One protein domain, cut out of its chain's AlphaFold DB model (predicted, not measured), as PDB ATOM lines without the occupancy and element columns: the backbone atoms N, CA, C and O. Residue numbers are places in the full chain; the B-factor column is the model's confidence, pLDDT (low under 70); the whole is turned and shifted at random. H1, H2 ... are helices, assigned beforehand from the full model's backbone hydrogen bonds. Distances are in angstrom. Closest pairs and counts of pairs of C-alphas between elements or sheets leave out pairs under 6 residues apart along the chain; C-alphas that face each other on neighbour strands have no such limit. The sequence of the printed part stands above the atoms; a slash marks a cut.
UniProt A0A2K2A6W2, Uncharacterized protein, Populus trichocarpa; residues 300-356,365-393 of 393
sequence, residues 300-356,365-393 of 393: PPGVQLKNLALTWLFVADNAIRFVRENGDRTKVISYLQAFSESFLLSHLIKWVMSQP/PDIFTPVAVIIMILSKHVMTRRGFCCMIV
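Overview. This is residues 300 to 356 and 365 to 393 of the 393 residues of an uncharacterized protein of Populus trichocarpa (UniProt A0A2K2A6W2). A long helix, H1, and the helix after it, H2, fold back on each other as a helical hairpin whose turn, near Gly 327, makes one end of the longest axis. Away from that turn, H3 and H4 run side by side the same way and both pack on H1 at a steep tilt, while the short H5 sits off by itself near H1, touching no helix. The printed part has 86 residues with five named helices, in the order H1 to H5, and no named strand; its class is all helix. The whole is compact, with a radius of gyration of the C-alphas of 13.3 A, and its spans of 41 by 27 by 22 A make it only just elongated.

Arrangement. H1, residues 303 to 325, is the hub, touching three other helices. H2, residues 329 to 341, touches residues 316 to 324 of H1 alone, at a shallow tilt of 16 degrees, opposite ways, and the two form a hairpin; their closest C-alphas, of Ile 320 and Val 332, are 5.7 A apart. H3, residues 343 to 353, touches residues 306 to 313 of H1 alone, at a steep tilt of 64 degrees, and the closest C-alphas, of Ala 309 and Leu 344, are 5.4 A apart. H4, residues 370 to 379, touches residues 313 to 317 of H1 alone, at a steep tilt of 48 degrees, with the closest C-alphas, of Asp 317 and Pro 370, 5.4 A apart. The helix packing is only just mostly crossed, helices standing at steep tilts, with 1 of 3 touching pairs at a shallow tilt. H3 and H4 are close but not clearly touching, at a shallow tilt of 19 degrees, the same way; their closest C-alphas, of Val 352 and Ile 377, are 6.8 A apart. H5, residues 385 to 392, is close to H1 but not clearly touching it, with the C-alphas of Thr 311 and Met 391 the closest at 7.7 A, and is apart from H2, H3 and H4. Every O i to N i+4 pair is within hydrogen-bond range in H1, H2, H3 and H4; in H5 2 of 4 are, and 3 of 5 O i to N i+3 pairs.

Along the chain. H1 begins at C-alpha 303, (-11.113, 33.969, -2.780), and measures 33.4 A. H2 measures 18.6 A from C-alpha 329, (-41.061, 46.852, 9.779), to C-alpha 341. H3 measures 15.5 A, H4 14.2 A and H5 11.2 A, ending at C-alpha 392, (-14.669, 49.414, 4.319).

Size, cuts and confidence. The two C-alphas farthest apart, of Gly 327 and Pro 356, are 42.1 A apart. Residues 357 to 364 are cut out, within the link from H3 to H4, and C-alphas 356 and 365 are 19.9 A apart; the links printed whole are tight. Mean pLDDT of the printed part is 76.5, with residues 300 to 303, 355 to 356, 365 to 367 and 380 to 393 under 70.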
ATOM      1  N   PRO A 300     -12.483  24.410  -1.897       46.91
ATOM      2  CA  PRO A 300     -12.942  25.464  -0.996       46.91
ATOM      3  C   PRO A 300     -13.427  26.675  -1.809       46.91
ATOM      4  O   PRO A 300     -12.922  26.904  -2.909       46.91
ATOM      5  N   PRO A 301     -14.381  27.474  -1.287       51.06
ATOM      6  CA  PRO A 301     -14.872  28.650  -1.997       51.06
ATOM      7  C   PRO A 301     -13.690  29.536  -2.402       51.06
ATOM      8  O   PRO A 301     -12.882  29.919  -1.550       51.06
ATOM      9  N   GLY A 302     -13.580  29.827  -3.702       64.75
ATOM     10  CA  GLY A 302     -12.524  30.683  -4.231       64.75
ATOM     11  C   GLY A 302     -12.494  32.032  -3.507       64.75
ATOM     12  O   GLY A 302     -13.515  32.509  -3.005       64.75
ATOM     13  N   VAL A 303     -11.319  32.667  -3.452       69.44
ATOM     14  CA  VAL A 303     -11.113  33.969  -2.780       69.44
ATOM     15  C   VAL A 303     -12.152  35.013  -3.222       69.44
ATOM     16  O   VAL A 303     -12.620  35.799  -2.403       69.44
ATOM     17  N   GLN A 304     -12.570  34.962  -4.488       72.38
ATOM     18  CA  GLN A 304     -13.634  35.782  -5.069       72.38
ATOM     19  C   GLN A 304     -14.991  35.581  -4.378       72.38
ATOM     20  O   GLN A 304     -15.541  36.532  -3.833       72.38
ATOM     21  N   LEU A 305     -15.512  34.350  -4.314       76.81
ATOM     22  CA  LEU A 305     -16.801  34.064  -3.669       76.81
ATOM     23  C   LEU A 305     -16.800  34.471  -2.188       76.81
ATOM     24  O   LEU A 305     -17.802  34.962  -1.672       76.81
ATOM     25  N   LYS A 306     -15.659  34.309  -1.510       78.50
ATOM     26  CA  LYS A 306     -15.480  34.787  -0.136       78.50
ATOM     27  C   LYS A 306     -15.599  36.310  -0.049       78.50
ATOM     28  O   LYS A 306     -16.335  36.801   0.804       78.50
ATOM     29  N   ASN A 307     -14.867  37.046  -0.885       81.56
ATOM     30  CA  ASN A 307     -14.913  38.508  -0.889       81.56
ATOM     31  C   ASN A 307     -16.327  39.001  -1.215       81.56
ATOM     32  O   ASN A 307     -16.844  39.853  -0.503       81.56
ATOM     33  N   LEU A 308     -16.993  38.379  -2.187       84.25
ATOM     34  CA  LEU A 308     -18.376  38.681  -2.539       84.25
ATOM     35  C   LEU A 308     -19.342  38.457  -1.374       84.25
ATOM     36  O   LEU A 308     -20.140  39.335  -1.068       84.25
ATOM     37  N   ALA A 309     -19.257  37.306  -0.698       86.31
ATOM     38  CA  ALA A 309     -20.113  36.999   0.446       86.31
ATOM     39  C   ALA A 309     -19.899  37.985   1.609       86.31
ATOM     40  O   ALA A 309     -20.849  38.314   2.319       86.31
ATOM     41  N   LEU A 310     -18.668  38.472   1.792       87.88
ATOM     42  CA  LEU A 310     -18.344  39.500   2.779       87.88
ATOM     43  C   LEU A 310     -18.916  40.864   2.391       87.88
ATOM     44  O   LEU A 310     -19.583  41.481   3.214       87.88
ATOM     45  N   THR A 311     -18.714  41.320   1.154       90.25
ATOM     46  CA  THR A 311     -19.304  42.576   0.666       90.25
ATOM     47  C   THR A 311     -20.831  42.519   0.770       90.25
ATOM     48  O   THR A 311     -21.451  43.427   1.319       90.25
ATOM     49  N   TRP A 312     -21.441  41.409   0.343       92.31
ATOM     50  CA  TRP A 312     -22.882  41.174   0.442       92.31
ATOM     51  C   TRP A 312     -23.391  41.214   1.890       92.31
ATOM     52  O   TRP A 312     -24.442  41.794   2.146       92.31
ATOM     53  N   LEU A 313     -22.638  40.668   2.852       92.75
ATOM     54  CA  LEU A 313     -22.979  40.735   4.277       92.75
ATOM     55  C   LEU A 313     -23.104  42.186   4.774       92.75
ATOM     56  O   LEU A 313     -24.054  42.507   5.488       92.75
ATOM     57  N   PHE A 314     -22.174  43.063   4.389       93.00
ATOM     58  CA  PHE A 314     -22.241  44.484   4.745       93.00
ATOM     59  C   PHE A 314     -23.380  45.208   4.015       93.00
ATOM     60  O   PHE A 314     -24.069  46.029   4.621       93.00
ATOM     61  N   VAL A 315     -23.633  44.866   2.748       94.50
ATOM     62  CA  VAL A 315     -24.765  45.414   1.986       94.50
ATOM     63  C   VAL A 315     -26.098  45.025   2.624       94.50
ATOM     64  O   VAL A 315     -26.964  45.882   2.780       94.50
ATOM     65  N   ALA A 316     -26.257  43.774   3.062       94.25
ATOM     66  CA  ALA A 316     -27.458  43.315   3.752       94.25
ATOM     67  C   ALA A 316     -27.690  44.075   5.070       94.25
ATOM     68  O   ALA A 316     -28.822  44.457   5.372       94.25
ATOM     69  N   ASP A 317     -26.628  44.346   5.839       94.25
ATOM     70  CA  ASP A 317     -26.728  45.173   7.046       94.25
ATOM     71  C   ASP A 317     -27.162  46.614   6.725       94.25
ATOM     72  O   ASP A 317     -28.073  47.149   7.362       94.25
ATOM     73  N   ASN A 318     -26.560  47.224   5.697       94.62
ATOM     74  CA  ASN A 318     -26.921  48.564   5.233       94.62
ATOM     75  C   ASN A 318     -28.375  48.646   4.771       94.62
ATOM     76  O   ASN A 318     -29.092  49.557   5.180       94.62
ATOM     77  N   ALA A 319     -28.832  47.675   3.986       94.94
ATOM     78  CA  ALA A 319     -30.195  47.624   3.487       94.94
ATOM     79  C   ALA A 319     -31.233  47.493   4.613       94.94
ATOM     80  O   ALA A 319     -32.234  48.209   4.634       94.94
ATOM     81  N   ILE A 320     -30.980  46.625   5.600       94.38
ATOM     82  CA  ILE A 320     -31.858  46.478   6.771       94.38
ATOM     83  C   ILE A 320     -31.915  47.777   7.576       94.38
ATOM     84  O   ILE A 320     -32.983  48.147   8.067       94.38
ATOM     85  N   ARG A 321     -30.782  48.471   7.731       94.00
ATOM     86  CA  ARG A 321     -30.726  49.760   8.429       94.00
ATOM     87  C   ARG A 321     -31.499  50.838   7.674       94.00
ATOM     88  O   ARG A 321     -32.323  51.508   8.284       94.00
ATOM     89  N   PHE A 322     -31.307  50.915   6.360       93.44
ATOM     90  CA  PHE A 322     -31.995  51.846   5.469       93.44
ATOM     91  C   PHE A 322     -33.523  51.707   5.563       93.44
ATOM     92  O   PHE A 322     -34.233  52.671   5.834       93.44
ATOM     93  N   VAL A 323     -34.045  50.483   5.446       93.31
ATOM     94  CA  VAL A 323     -35.492  50.226   5.550       93.31
ATOM     95  C   VAL A 323     -36.015  50.472   6.973       93.31
ATOM     96  O   VAL A 323     -37.130  50.967   7.159       93.31
ATOM     97  N   ARG A 324     -35.211  50.167   8.000       92.56
ATOM     98  CA  ARG A 324     -35.559  50.438   9.402       92.56
ATOM     99  C   ARG A 324     -35.700  51.931   9.677       92.56
ATOM    100  O   ARG A 324     -36.636  52.316  10.375       92.56
ATOM    101  N   GLU A 325     -34.792  52.748   9.153       92.31
ATOM    102  CA  GLU A 325     -34.836  54.211   9.262       92.31
ATOM    103  C   GLU A 325     -36.080  54.789   8.568       92.31
ATOM    104  O   GLU A 325     -36.685  55.727   9.085       92.31
ATOM    105  N   ASN A 326     -36.540  54.150   7.489       87.75
ATOM    106  CA  ASN A 326     -37.786  54.494   6.795       87.75
ATOM    107  C   ASN A 326     -39.062  53.976   7.495       87.75
ATOM    108  O   ASN A 326     -40.173  54.301   7.078       87.75
ATOM    109  N   GLY A 327     -38.934  53.188   8.569       89.38
ATOM    110  CA  GLY A 327     -40.056  52.717   9.387       89.38
ATOM    111  C   GLY A 327     -40.820  51.499   8.848       89.38
ATOM    112  O   GLY A 327     -41.814  51.100   9.461       89.38
ATOM    113  N   ASP A 328     -40.368  50.862   7.762       91.56
ATOM    114  CA  ASP A 328     -41.031  49.680   7.193       91.56
ATOM    115  C   ASP A 328     -40.598  48.390   7.907       91.56
ATOM    116  O   ASP A 328     -39.670  47.673   7.522       91.56
ATOM    117  N   ARG A 329     -41.309  48.069   8.990       91.75
ATOM    118  CA  ARG A 329     -41.061  46.852   9.779       91.75
ATOM    119  C   ARG A 329     -41.273  45.566   8.979       91.75
ATOM    120  O   ARG A 329     -40.613  44.570   9.269       91.75
ATOM    121  N   THR A 330     -42.178  45.572   8.006       93.62
ATOM    122  CA  THR A 330     -42.526  44.381   7.223       93.62
ATOM    123  C   THR A 330     -41.368  44.007   6.311       93.62
ATOM    124  O   THR A 330     -40.936  42.853   6.293       93.62
ATOM    125  N   LYS A 331     -40.798  45.003   5.627       92.69
ATOM    126  CA  LYS A 331     -39.634  44.811   4.763       92.69
ATOM    127  C   LYS A 331     -38.373  44.465   5.568       92.69
ATOM    128  O   LYS A 331     -37.629  43.583   5.150       92.69
ATOM    129  N   VAL A 332     -38.190  45.009   6.781       93.62
ATOM    130  CA  VAL A 332     -37.112  44.561   7.696       93.62
ATOM    131  C   VAL A 332     -37.197  43.057   7.994       93.62
ATOM    132  O   VAL A 332     -36.177  42.369   7.952       93.62
ATOM    133  N   ILE A 333     -38.392  42.534   8.292       91.44
ATOM    134  CA  ILE A 333     -38.587  41.098   8.557       91.44
ATOM    135  C   ILE A 333     -38.295  40.279   7.295       91.44
ATOM    136  O   ILE A 333     -37.569  39.290   7.369       91.44
ATOM    137  N   SER A 334     -38.802  40.720   6.141       92.25
ATOM    138  CA  SER A 334     -38.557  40.061   4.854       92.25
ATOM    139  C   SER A 334     -37.064  39.992   4.512       92.25
ATOM    140  O   SER A 334     -36.577  38.930   4.128       92.25
ATOM    141  N   TYR A 335     -36.311  41.074   4.726       93.50
ATOM    142  CA  TYR A 335     -34.867  41.104   4.485       93.50
ATOM    143  C   TYR A 335     -34.098  40.182   5.426       93.50
ATOM    144  O   TYR A 335     -33.185  39.485   4.991       93.50
ATOM    145  N   LEU A 336     -34.464  40.147   6.711       92.25
ATOM    146  CA  LEU A 336     -33.857  39.226   7.673       92.25
ATOM    147  C   LEU A 336     -34.109  37.766   7.288       92.25
ATOM    148  O   LEU A 336     -33.192  36.949   7.371       92.25
ATOM    149  N   GLN A 337     -35.323  37.452   6.834       91.12
ATOM    150  CA  GLN A 337     -35.661  36.119   6.355       91.12
ATOM    151  C   GLN A 337     -34.841  35.756   5.109       91.12
ATOM    152  O   GLN A 337     -34.131  34.752   5.132       91.12
ATOM    153  N   ALA A 338     -34.848  36.603   4.076       90.81
ATOM    154  CA  ALA A 338     -34.078  36.382   2.851       90.81
ATOM    155  C   ALA A 338     -32.568  36.249   3.125       90.81
ATOM    156  O   ALA A 338     -31.907  35.369   2.576       90.81
ATOM    157  N   PHE A 339     -32.023  37.057   4.040       90.62
ATOM    158  CA  PHE A 339     -30.638  36.932   4.489       90.62
ATOM    159  C   PHE A 339     -30.366  35.571   5.141       90.62
ATOM    160  O   PHE A 339     -29.364  34.931   4.825       90.62
ATOM    161  N   SER A 340     -31.255  35.113   6.028       86.62
ATOM    162  CA  SER A 340     -31.105  33.828   6.723       86.62
ATOM    163  C   SER A 340     -31.212  32.616   5.790       86.62
ATOM    164  O   SER A 340     -30.529  31.614   5.999       86.62
ATOM    165  N   GLU A 341     -32.020  32.731   4.735       87.44
ATOM    166  CA  GLU A 341     -32.213  31.708   3.703       87.44
ATOM    167  C   GLU A 341     -31.135  31.771   2.602       87.44
ATOM    168  O   GLU A 341     -31.029  30.867   1.771       87.44
ATOM    169  N   SER A 342     -30.302  32.817   2.602       85.06
ATOM    170  CA  SER A 342     -29.295  33.041   1.571       85.06
ATOM    171  C   SER A 342     -28.209  31.973   1.565       85.06
ATOM    172  O   SER A 342     -27.562  31.634   2.564       85.06
ATOM    173  N   PHE A 343     -27.904  31.520   0.357       80.81
ATOM    174  CA  PHE A 343     -26.809  30.603   0.113       80.81
ATOM    175  C   PHE A 343     -25.435  31.207   0.457       80.81
ATOM    176  O   PHE A 343     -24.566  30.482   0.958       80.81
ATOM    177  N   LEU A 344     -25.239  32.516   0.248       82.81
ATOM    178  CA  LEU A 344     -23.980  33.207   0.559       82.81
ATOM    179  C   LEU A 344     -23.678  33.163   2.059       82.81
ATOM    180  O   LEU A 344     -22.544  32.878   2.452       82.81
ATOM    181  N   LEU A 345     -24.703  33.344   2.898       84.38
ATOM    182  CA  LEU A 345     -24.579  33.205   4.347       84.38
ATOM    183  C   LEU A 345     -24.132  31.789   4.730       84.38
ATOM    184  O   LEU A 345     -23.186  31.624   5.502       84.38
ATOM    185  N   SER A 346     -24.763  30.758   4.157       80.56
ATOM    186  CA  SER A 346     -24.406  29.365   4.453       80.56
ATOM    187  C   SER A 346     -22.941  29.046   4.109       80.56
ATOM    188  O   SER A 346     -22.264  28.337   4.858       80.56
ATOM    189  N   HIS A 347     -22.422  29.613   3.014       78.62
ATOM    190  CA  HIS A 347     -21.027  29.456   2.596       78.62
ATOM    191  C   HIS A 347     -20.073  30.195   3.516       78.62
ATOM    192  O   HIS A 347     -19.044  29.644   3.912       78.62
ATOM    193  N   LEU A 348     -20.438  31.413   3.907       80.75
ATOM    194  CA  LEU A 348     -19.656  32.214   4.829       80.75
ATOM    195  C   LEU A 348     -19.556  31.541   6.207       80.75
ATOM    196  O   LEU A 348     -18.464  31.466   6.766       80.75
ATOM    197  N   ILE A 349     -20.651  30.976   6.728       80.25
ATOM    198  CA  ILE A 349     -20.638  30.223   7.992       80.25
ATOM    199  C   ILE A 349     -19.733  28.996   7.869       80.25
ATOM    200  O   ILE A 349     -18.846  28.815   8.703       80.25
ATOM    201  N   LYS A 350     -19.905  28.173   6.823       79.44
ATOM    202  CA  LYS A 350     -19.041  27.002   6.583       79.44
ATOM    203  C   LYS A 350     -17.566  27.394   6.543       79.44
ATOM    204  O   LYS A 350     -16.746  26.731   7.170       79.44
ATOM    205  N   TRP A 351     -17.247  28.488   5.855       76.19
ATOM    206  CA  TRP A 351     -15.887  29.006   5.735       76.19
ATOM    207  C   TRP A 351     -15.300  29.483   7.074       76.19
ATOM    208  O   TRP A 351     -14.145  29.190   7.377       76.19
ATOM    209  N   VAL A 352     -16.079  30.186   7.898       75.19
ATOM    210  CA  VAL A 352     -15.646  30.624   9.237       75.19
ATOM    211  C   VAL A 352     -15.440  29.430  10.176       75.19
ATOM    212  O   VAL A 352     -14.547  29.453  11.022       75.19
ATOM    213  N   MET A 353     -16.258  28.383  10.043       73.69
ATOM    214  CA  MET A 353     -16.184  27.183  10.881       73.69
ATOM    215  C   MET A 353     -15.043  26.234  10.493       73.69
ATOM    216  O   MET A 353     -14.584  25.483  11.348       73.69
ATOM    217  N   SER A 354     -14.566  26.270   9.247       73.19
ATOM    218  CA  SER A 354     -13.476  25.413   8.762       73.19
ATOM    219  C   SER A 354     -12.065  25.975   9.003       73.19
ATOM    220  O   SER A 354     -11.088  25.363   8.575       73.19
ATOM    221  N   GLN A 355     -11.928  27.119   9.689       66.56
ATOM    222  CA  GLN A 355     -10.623  27.727   9.971       66.56
ATOM    223  C   GLN A 355      -9.817  26.930  11.024       66.56
ATOM    224  O   GLN A 355     -10.355  26.602  12.089       66.56
ATOM    225  N   PRO A 356      -8.517  26.652  10.784       55.00
ATOM    226  CA  PRO A 356      -7.669  25.961  11.751       55.00
ATOM    227  C   PRO A 356      -7.520  26.781  13.042       55.00
ATOM    228  O   PRO A 356      -7.179  27.960  12.996       55.00
ATOM    229  N   PRO A 365     -24.789  31.326  16.564       56.38
ATOM    230  CA  PRO A 365     -25.858  32.170  17.078       56.38
ATOM    231  C   PRO A 365     -27.226  31.579  16.710       56.38
ATOM    232  O   PRO A 365     -27.424  31.156  15.573       56.38
ATOM    233  N   ASP A 366     -28.175  31.600  17.649       56.59
ATOM    234  CA  ASP A 366     -29.553  31.126  17.425       56.59
ATOM    235  C   ASP A 366     -30.314  31.994  16.401       56.59
ATOM    236  O   ASP A 366     -31.313  31.563  15.830       56.59
ATOM    237  N   ILE A 367     -29.838  33.223  16.149       60.19
ATOM    238  CA  ILE A 367     -30.404  34.168  15.179       60.19
ATOM    239  C   ILE A 367     -29.280  34.745  14.313       60.19
ATOM    240  O   ILE A 367     -28.405  35.472  14.794       60.19
ATOM    241  N   PHE A 368     -29.335  34.477  13.010       71.50
ATOM    242  CA  PHE A 368     -28.389  35.011  12.032       71.50
ATOM    243  C   PHE A 368     -28.863  36.371  11.506       71.50
ATOM    244  O   PHE A 368     -29.440  36.471  10.429       71.50
ATOM    245  N   THR A 369     -28.615  37.434  12.274       84.94
ATOM    246  CA  THR A 369     -28.650  38.804  11.729       84.94
ATOM    247  C   THR A 369     -27.300  39.142  11.081       84.94
ATOM    248  O   THR A 369     -26.281  38.609  11.538       84.94
ATOM    249  N   PRO A 370     -27.236  40.044  10.080       86.50
ATOM    250  CA  PRO A 370     -25.957  40.470   9.507       86.50
ATOM    251  C   PRO A 370     -24.955  40.943  10.566       86.50
ATOM    252  O   PRO A 370     -23.826  40.458  10.607       86.50
ATOM    253  N   VAL A 371     -25.391  41.782  11.514       86.62
ATOM    254  CA  VAL A 371     -24.561  42.245  12.641       86.62
ATOM    255  C   VAL A 371     -23.999  41.085  13.468       86.62
ATOM    256  O   VAL A 371     -22.807  41.074  13.777       86.62
ATOM    257  N   ALA A 372     -24.821  40.090  13.815       85.25
ATOM    258  CA  ALA A 372     -24.361  38.938  14.596       85.25
ATOM    259  C   ALA A 372     -23.278  38.143  13.850       85.25
ATOM    260  O   ALA A 372     -22.291  37.710  14.449       85.25
ATOM    261  N   VAL A 373     -23.428  38.000  12.533       84.38
ATOM    262  CA  VAL A 373     -22.450  37.326  11.674       84.38
ATOM    263  C   VAL A 373     -21.156  38.137  11.574       84.38
ATOM    264  O   VAL A 373     -20.077  37.568  11.722       84.38
ATOM    265  N   ILE A 374     -21.237  39.462  11.416       85.00
ATOM    266  CA  ILE A 374     -20.066  40.357  11.424       85.00
ATOM    267  C   ILE A 374     -19.291  40.213  12.744       85.00
ATOM    268  O   ILE A 374     -18.077  39.995  12.732       85.00
ATOM    269  N   ILE A 375     -19.986  40.259  13.886       82.31
ATOM    270  CA  ILE A 375     -19.377  40.086  15.214       82.31
ATOM    271  C   ILE A 375     -18.725  38.704  15.342       82.31
ATOM    272  O   ILE A 375     -17.615  38.601  15.868       82.31
ATOM    273  N   MET A 376     -19.364  37.645  14.834       81.12
ATOM    274  CA  MET A 376     -18.802  36.292  14.835       81.12
ATOM    275  C   MET A 376     -17.487  36.218  14.044       81.12
ATOM    276  O   MET A 376     -16.516  35.639  14.535       81.12
ATOM    277  N   ILE A 377     -17.436  36.800  12.840       80.75
ATOM    278  CA  ILE A 377     -16.226  36.820  12.000       80.75
ATOM    279  C   ILE A 377     -15.094  37.570  12.714       80.75
ATOM    280  O   ILE A 377     -13.965  37.077  12.774       80.75
ATOM    281  N   LEU A 378     -15.403  38.740  13.282       77.75
ATOM    282  CA  LEU A 378     -14.447  39.575  14.010       77.75
ATOM    283  C   LEU A 378     -13.896  38.877  15.257       77.75
ATOM    284  O   LEU A 378     -12.689  38.901  15.499       77.75
ATOM    285  N   SER A 379     -14.766  38.218  16.025       73.44
ATOM    286  CA  SER A 379     -14.403  37.549  17.280       73.44
ATOM    287  C   SER A 379     -13.495  36.339  17.064       73.44
ATOM    288  O   SER A 379     -12.693  36.004  17.929       73.44
ATOM    289  N   LYS A 380     -13.588  35.682  15.903       67.94
ATOM    290  CA  LYS A 380     -12.785  34.495  15.579       67.94
ATOM    291  C   LYS A 380     -11.402  34.814  14.990       67.94
ATOM    292  O   LYS A 380     -10.742  33.900  14.508       67.94
ATOM    293  N   HIS A 381     -10.957  36.078  15.005       56.66
ATOM    294  CA  HIS A 381      -9.689  36.524  14.394       56.66
ATOM    295  C   HIS A 381      -9.508  36.080  12.924       56.66
ATOM    296  O   HIS A 381      -8.389  36.021  12.419       56.66
ATOM    297  N   VAL A 382     -10.605  35.801  12.209       54.47
ATOM    298  CA  VAL A 382     -10.571  35.314  10.817       54.47
ATOM    299  C   VAL A 382     -10.162  36.433   9.840       54.47
ATOM    300  O   VAL A 382      -9.705  36.167   8.730       54.47
ATOM    301  N   MET A 383     -10.255  37.695  10.270       51.22
ATOM    302  CA  MET A 383      -9.653  38.849   9.601       51.22
ATOM    303  C   MET A 383      -8.650  39.549  10.519       51.22
ATOM    304  O   MET A 383      -8.965  39.900  11.657       51.22
ATOM    305  N   THR A 384      -7.450  39.838  10.013       47.25
ATOM    306  CA  THR A 384      -6.573  40.841  10.627       47.25
ATOM    307  C   THR A 384      -7.227  42.222  10.490       47.25
ATOM    308  O   THR A 384      -7.808  42.531   9.451       47.25
ATOM    309  N   ARG A 385      -7.110  43.089  11.511       39.56
ATOM    310  CA  ARG A 385      -7.687  44.459  11.515       39.56
ATOM    311  C   ARG A 385      -7.400  45.267  10.234       39.56
ATOM    312  O   ARG A 385      -8.206  46.107   9.864       39.56
ATOM    313  N   ARG A 386      -6.289  44.993   9.536       35.84
ATOM    314  CA  ARG A 386      -5.934  45.622   8.250       35.84
ATOM    315  C   ARG A 386      -6.802  45.160   7.072       35.84
ATOM    316  O   ARG A 386      -7.171  45.994   6.258       35.84
ATOM    317  N   GLY A 387      -7.173  43.879   7.003       43.03
ATOM    318  CA  GLY A 387      -8.085  43.369   5.969       43.03
ATOM    319  C   GLY A 387      -9.517  43.891   6.124       43.03
ATOM    320  O   GLY A 387     -10.223  44.029   5.135       43.03
ATOM    321  N   PHE A 388      -9.910  44.239   7.355       41.34
ATOM    322  CA  PHE A 388     -11.197  44.868   7.660       41.34
ATOM    323  C   PHE A 388     -11.249  46.327   7.173       41.34
ATOM    324  O   PHE A 388     -12.237  46.737   6.576       41.34
ATOM    325  N   CYS A 389     -10.167  47.100   7.349       34.84
ATOM    326  CA  CYS A 389     -10.096  48.480   6.852       34.84
ATOM    327  C   CYS A 389     -10.016  48.579   5.320       34.84
ATOM    328  O   CYS A 389     -10.589  49.503   4.767       34.84
ATOM    329  N   CYS A 390      -9.369  47.637   4.624       34.97
ATOM    330  CA  CYS A 390      -9.301  47.653   3.153       34.97
ATOM    331  C   CYS A 390     -10.597  47.210   2.443       34.97
ATOM    332  O   CYS A 390     -10.645  47.255   1.220       34.97
ATOM    333  N   MET A 391     -11.613  46.733   3.172       40.00
ATOM    334  CA  MET A 391     -12.936  46.401   2.611       40.00
ATOM    335  C   MET A 391     -14.010  47.454   2.922       40.00
ATOM    336  O   MET A 391     -15.095  47.378   2.359       40.00
ATOM    337  N   ILE A 392     -13.725  48.389   3.835       37.59
ATOM    338  CA  ILE A 392     -14.669  49.414   4.319       37.59
ATOM    339  C   ILE A 392     -14.340  50.805   3.746       37.59
ATOM    340  O   ILE A 392     -15.136  51.726   3.909       37.59
ATOM    341  N   VAL A 393     -13.190  50.957   3.080       32.81
ATOM    342  CA  VAL A 393     -12.819  52.171   2.337       32.81
ATOM    343  C   VAL A 393     -13.021  51.926   0.855       32.81
ATOM    344  O   VAL A 393     -12.513  50.880   0.381       32.81
TER     345      VAL A 393